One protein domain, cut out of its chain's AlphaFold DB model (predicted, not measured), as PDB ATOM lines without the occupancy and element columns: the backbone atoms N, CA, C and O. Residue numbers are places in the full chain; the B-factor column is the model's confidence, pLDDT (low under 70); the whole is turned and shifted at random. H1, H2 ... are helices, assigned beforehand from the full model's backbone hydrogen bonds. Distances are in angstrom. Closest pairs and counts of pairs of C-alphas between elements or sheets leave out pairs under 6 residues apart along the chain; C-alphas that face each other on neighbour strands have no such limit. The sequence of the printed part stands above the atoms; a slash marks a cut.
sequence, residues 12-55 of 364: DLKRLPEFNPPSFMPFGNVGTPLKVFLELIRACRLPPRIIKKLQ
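This is residues 12 to 55 of the 364 residues of a protein of Meleagris gallopavo (UniProt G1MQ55). The printed part is a loose, elongated string that begins as a thin arm with no named element, residues 12 to 27, and goes on into three short helices, H1, H2 and H3, set apart from one another; residues 12 to 17 stick out freely and make one end of the long axis. H1 comes first after the arm, H2 lies farther along, and H3 heads back the opposite way to H2 after a turn, the three centres making a triangle. The printed part has 44 residues, with H1, H2 and H3 in that order and no named strand; the class is all helix, though only 19 residues are in named elements. It is only just loose, close to compact, with a radius of gyration of the C-alphas of 11.6 A, and it spans 37 by 19 by 17 A.

Start at Asp 12: residues 12 to 27 hold no named element, and of these 12 to 17 stand free. Next comes H1, residues 28 to 31, which is apart from H2, residues 34 to 42. H3, residues 48 to 53, is apart from H1. H2 and H3 are apart, but only just: their closest C-alphas are 8.3 A apart. Look at the backbone N and O atoms: every O i to N i+4 pair is within hydrogen-bond range in H2, and 1 of 2 in H3. H1 is too short for such a pair, and its one O i to N i+3 pair is not within range.

Find C-alpha 28 at (-7.418, 39.435, 19.446), where H1 begins; it measures 5.7 A from first to last C-alpha. H2 runs 12.4 A from C-alpha 34 at (-14.899, 36.958, 28.278). H3 runs 8.9 A and ends at C-alpha 53, at (-10.778, 50.080, 27.787).

The C-alphas of Asp 12 and Arg 42 are the two farthest apart, 37.0 A. The printed part has no cut, and the links H1 to H2 and H2 to H3 are tight. The mean pLDDT of the printed part is 83.6, and no printed residue is under 70.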
ATOM      1  N   ASP A  12       3.984  41.973   4.280       82.06
ATOM      2  CA  ASP A  12       3.433  43.258   4.707       82.06
ATOM      3  C   ASP A  12       2.136  43.034   5.483       82.06
ATOM      4  O   ASP A  12       1.939  43.644   6.531       82.06
ATOM      5  N   LEU A  13       1.329  42.046   5.072       80.06
ATOM      6  CA  LEU A  13       0.138  41.608   5.807       80.06
ATOM      7  C   LEU A  13       0.477  41.093   7.215       80.06
ATOM      8  O   LEU A  13      -0.193  41.446   8.182       80.06
ATOM      9  N   LYS A  14       1.556  40.312   7.366       79.81
ATOM     10  CA  LYS A  14       2.001  39.781   8.672       79.81
ATOM     11  C   LYS A  14       2.564  40.848   9.614       79.81
ATOM     12  O   LYS A  14       2.677  40.603  10.813       79.81
ATOM     13  N   ARG A  15       2.942  42.019   9.095       80.50
ATOM     14  CA  ARG A  15       3.424  43.156   9.896       80.50
ATOM     15  C   ARG A  15       2.297  44.053  10.391       80.50
ATOM     16  O   ARG A  15       2.550  44.889  11.257       80.50
ATOM     17  N   LEU A  16       1.079  43.888   9.877       81.06
ATOM     18  CA  LEU A  16      -0.053  44.693  10.310       81.06
ATOM     19  C   LEU A  16      -0.385  44.412  11.786       81.06
ATOM     20  O   LEU A  16      -0.330  43.259  12.230       81.06
ATOM     21  N   PRO A  17      -0.747  45.453  12.552       77.00
ATOM     22  CA  PRO A  17      -1.101  45.318  13.964       77.00
ATOM     23  C   PRO A  17      -2.346  44.445  14.170       77.00
ATOM     24  O   PRO A  17      -2.457  43.772  15.189       77.00
ATOM     25  N   GLU A  18      -3.229  44.384  13.170       79.56
ATOM     26  CA  GLU A  18      -4.457  43.582  13.199       79.56
ATOM     27  C   GLU A  18      -4.192  42.069  13.275       79.56
ATOM     28  O   GLU A  18      -4.972  41.328  13.870       79.56
ATOM     29  N   PHE A  19      -3.067  41.600  12.722       77.75
ATOM     30  CA  PHE A  19      -2.678  40.183  12.744       77.75
ATOM     31  C   PHE A  19      -1.707  39.834  13.878       77.75
ATOM     32  O   PHE A  19      -1.320  38.674  14.015       77.75
ATOM     33  N   ASN A  20      -1.338  40.809  14.710       79.44
ATOM     34  CA  ASN A  20      -0.420  40.628  15.832       79.44
ATOM     35  C   ASN A  20      -1.089  41.051  17.145       79.44
ATOM     36  O   ASN A  20      -0.733  42.084  17.724       79.44
ATOM     37  N   PRO A  21      -2.064  40.270  17.640       82.94
ATOM     38  CA  PRO A  21      -2.717  40.603  18.886       82.94
ATOM     39  C   PRO A  21      -1.747  40.455  20.075       82.94
ATOM     40  O   PRO A  21      -0.810  39.651  20.046       82.94
ATOM     41  N   PRO A  22      -1.949  41.230  21.153       81.94
ATOM     42  CA  PRO A  22      -1.101  41.166  22.335       81.94
ATOM     43  C   PRO A  22      -1.247  39.826  23.074       81.94
ATOM     44  O   PRO A  22      -2.292  39.186  23.031       81.94
ATOM     45  N   SER A  23      -0.219  39.426  23.830       78.88
ATOM     46  CA  SER A  23      -0.119  38.092  24.460       78.88
ATOM     47  C   SER A  23      -1.249  37.724  25.431       78.88
ATOM     48  O   SER A  23      -1.491  36.543  25.670       78.88
ATOM     49  N   PHE A  24      -1.949  38.711  25.994       82.19
ATOM     50  CA  PHE A  24      -3.110  38.486  26.856       82.19
ATOM     51  C   PHE A  24      -4.422  38.293  26.071       82.19
ATOM     52  O   PHE A  24      -5.425  37.915  26.670       82.19
ATOM     53  N   MET A  25      -4.416  38.527  24.753       83.75
ATOM     54  CA  MET A  25      -5.528  38.295  23.829       83.75
ATOM     55  C   MET A  25      -5.091  37.365  22.682       83.75
ATOM     56  O   MET A  25      -4.855  37.838  21.575       83.75
ATOM     57  N   PRO A  26      -5.000  36.038  22.891       78.75
ATOM     58  CA  PRO A  26      -4.431  35.112  21.900       78.75
ATOM     59  C   PRO A  26      -5.148  35.105  20.539       78.75
ATOM     60  O   PRO A  26      -4.529  34.795  19.528       78.75
ATOM     61  N   PHE A  27      -6.428  35.481  20.506       82.25
ATOM     62  CA  PHE A  27      -7.243  35.576  19.290       82.25
ATOM     63  C   PHE A  27      -7.714  37.017  19.001       82.25
ATOM     64  O   PHE A  27      -8.693  37.223  18.286       82.25
ATOM     65  N   GLY A  28      -7.056  38.022  19.595       82.69
ATOM     66  CA  GLY A  28      -7.418  39.435  19.446       82.69
ATOM     67  C   GLY A  28      -8.777  39.804  20.052       82.69
ATOM     68  O   GLY A  28      -9.317  39.078  20.887       82.69
ATOM     69  N   ASN A  29      -9.318  40.953  19.636       79.00
ATOM     70  CA  ASN A  29     -10.547  41.525  20.203       79.00
ATOM     71  C   ASN A  29     -11.792  40.654  19.946       79.00
ATOM     72  O   ASN A  29     -12.628  40.489  20.824       79.00
ATOM     73  N   VAL A  30     -11.900  40.058  18.753       76.94
ATOM     74  CA  VAL A  30     -13.122  39.359  18.303       76.94
ATOM     75  C   VAL A  30     -13.101  37.856  18.624       76.94
ATOM     76  O   VAL A  30     -14.138  37.202  18.597       76.94
ATOM     77  N   GLY A  31     -11.940  37.282  18.956       80.75
ATOM     78  CA  GLY A  31     -11.805  35.837  19.180       80.75
ATOM     79  C   GLY A  31     -11.592  35.410  20.632       80.75
ATOM     80  O   GLY A  31     -11.610  34.216  20.928       80.75
ATOM     81  N   THR A  32     -11.339  36.341  21.553       87.31
ATOM     82  CA  THR A  32     -11.029  35.991  22.946       87.31
ATOM     83  C   THR A  32     -12.287  36.029  23.814       87.31
ATOM     84  O   THR A  32     -12.896  37.083  23.970       87.31
ATOM     85  N   PRO A  33     -12.724  34.893  24.396       88.38
ATOM     86  CA  PRO A  33     -13.960  34.876  25.168       88.38
ATOM     87  C   PRO A  33     -13.782  35.603  26.506       88.38
ATOM     88  O   PRO A  33     -12.734  35.500  27.148       88.38
ATOM     89  N   LEU A  34     -14.856  36.234  26.995       85.94
ATOM     90  CA  LEU A  34     -14.899  36.958  28.278       85.94
ATOM     91  C   LEU A  34     -14.337  36.151  29.461       85.94
ATOM     92  O   LEU A  34     -13.689  36.705  30.347       85.94
ATOM     93  N   LYS A  35     -14.518  34.823  29.453       87.12
ATOM     94  CA  LYS A  35     -13.996  33.912  30.487       87.12
ATOM     95  C   LYS A  35     -12.481  34.037  30.681       87.12
ATOM     96  O   LYS A  35     -12.025  34.034  31.821       87.12
ATOM     97  N   VAL A  36     -11.725  34.195  29.594       88.38
ATOM     98  CA  VAL A  36     -10.259  34.325  29.633       88.38
ATOM     99  C   VAL A  36      -9.863  35.640  30.300       88.38
ATOM    100  O   VAL A  36      -8.985  35.656  31.162       88.38
ATOM    101  N   PHE A  37     -10.557  36.737  29.987       88.06
ATOM    102  CA  PHE A  37     -10.325  38.018  30.654       88.06
ATOM    103  C   PHE A  37     -10.667  37.959  32.142       88.06
ATOM    104  O   PHE A  37      -9.877  38.414  32.965       88.06
ATOM    105  N   LEU A  38     -11.797  37.351  32.509       87.69
ATOM    106  CA  LEU A  38     -12.192  37.195  33.911       87.69
ATOM    107  C   LEU A  38     -11.174  36.366  34.707       87.69
ATOM    108  O   LEU A  38     -10.869  36.707  35.849       87.69
ATOM    109  N   GLU A  39     -10.608  35.313  34.118       90.31
ATOM    110  CA  GLU A  39      -9.549  34.513  34.741       90.31
ATOM    111  C   GLU A  39      -8.254  35.315  34.925       90.31
ATOM    112  O   GLU A  39      -7.671  35.324  36.011       90.31
ATOM    113  N   LEU A  40      -7.836  36.070  33.908       89.50
ATOM    114  CA  LEU A  40      -6.661  36.938  33.988       89.50
ATOM    115  C   LEU A  40      -6.830  38.083  35.001       89.50
ATOM    116  O   LEU A  40      -5.856  38.463  35.656       89.50
ATOM    117  N   ILE A  41      -8.047  38.614  35.154       88.75
ATOM    118  CA  ILE A  41      -8.397  39.611  36.177       88.75
ATOM    119  C   ILE A  41      -8.317  38.985  37.569       88.75
ATOM    120  O   ILE A  41      -7.691  39.563  38.455       88.75
ATOM    121  N   ARG A  42      -8.876  37.781  37.760       86.19
ATOM    122  CA  ARG A  42      -8.782  37.029  39.025       86.19
ATOM    123  C   ARG A  42      -7.335  36.718  39.406       86.19
ATOM    124  O   ARG A  42      -6.995  36.764  40.583       86.19
ATOM    125  N   ALA A  43      -6.484  36.447  38.419       92.00
ATOM    126  CA  ALA A  43      -5.052  36.228  38.605       92.00
ATOM    127  C   ALA A  43      -4.221  37.529  38.694       92.00
ATOM    128  O   ALA A  43      -2.997  37.455  38.799       92.00
ATOM    129  N   CYS A  44      -4.847  38.712  38.628       86.00
ATOM    130  CA  CYS A  44      -4.191  40.029  38.642       86.00
ATOM    131  C   CYS A  44      -3.122  40.227  37.547       86.00
ATOM    132  O   CYS A  44      -2.172  40.989  37.727       86.00
ATOM    133  N   ARG A  45      -3.262  39.559  36.394       87.94
ATOM    134  CA  ARG A  45      -2.298  39.632  35.275       87.94
ATOM    135  C   ARG A  45      -2.639  40.718  34.251       87.94
ATOM    136  O   ARG A  45      -1.834  40.980  33.362       87.94
ATOM    137  N   LEU A  46      -3.805  41.358  34.381       85.50
ATOM    138  CA  LEU A  46      -4.262  42.448  33.516       85.50
ATOM    139  C   LEU A  46      -4.202  43.807  34.233       85.50
ATOM    140  O   LEU A  46      -4.793  43.963  35.304       85.50
ATOM    141  N   PRO A  47      -3.545  44.824  33.643       87.94
ATOM    142  CA  PRO A  47      -3.556  46.180  34.175       87.94
ATOM    143  C   PRO A  47      -4.972  46.789  34.231       87.94
ATOM    144  O   PRO A  47      -5.711  46.719  33.245       87.94
ATOM    145  N   PRO A  48      -5.334  47.520  35.304       83.25
ATOM    146  CA  PRO A  48      -6.679  48.083  35.480       83.25
ATOM    147  C   PRO A  48      -7.050  49.132  34.424       83.25
ATOM    148  O   PRO A  48      -8.223  49.321  34.113       83.25
ATOM    149  N   ARG A  49      -6.055  49.801  33.825       85.94
ATOM    150  CA  ARG A  49      -6.275  50.736  32.709       85.94
ATOM    151  C   ARG A  49      -6.809  50.034  31.463       85.94
ATOM    152  O   ARG A  49      -7.572  50.640  30.723       85.94
ATOM    153  N   ILE A  50      -6.402  48.787  31.233       84.56
ATOM    154  CA  ILE A  50      -6.833  47.996  30.077       84.56
ATOM    155  C   ILE A  50      -8.239  47.451  30.323       84.56
ATOM    156  O   ILE A  50      -9.064  47.517  29.425       84.56
ATOM    157  N   ILE A  51      -8.553  47.041  31.556       83.69
ATOM    158  CA  ILE A  51      -9.905  46.597  31.940       83.69
ATOM    159  C   ILE A  51     -10.955  47.671  31.615       83.69
ATOM    160  O   ILE A  51     -11.988  47.359  31.038       83.69
ATOM    161  N   LYS A  52     -10.657  48.946  31.911       81.44
ATOM    162  CA  LYS A  52     -11.544  50.070  31.562       81.44
ATOM    163  C   LYS A  52     -11.751  50.235  30.054       81.44
ATOM    164  O   LYS A  52     -12.825  50.643  29.638       81.44
ATOM    165  N   LYS A  53     -10.723  49.951  29.251       84.12
ATOM    166  CA  LYS A  53     -10.778  50.080  27.787       84.12
ATOM    167  C   LYS A  53     -11.475  48.904  27.112       84.12
ATOM    168  O   LYS A  53     -12.063  49.097  26.062       84.12
ATOM    169  N   LEU A  54     -11.391  47.712  27.702       82.38
ATOM    170  CA  LEU A  54     -12.009  46.498  27.167       82.38
ATOM    171  C   LEU A  54     -13.533  46.460  27.351       82.38
ATOM    172  O   LEU A  54     -14.148  45.559  26.802       82.38
ATOM    173  N   GLN A  55     -14.114  47.393  28.125       79.12
ATOM    174  CA  GLN A  55     -15.564  47.497  28.356       79.12
ATOM    175  C   GLN A  55     -16.210  46.130  28.652       79.12
ATOM    176  O   GLN A  55     -17.216  45.754  28.066       79.12
TER     177      GLN A  55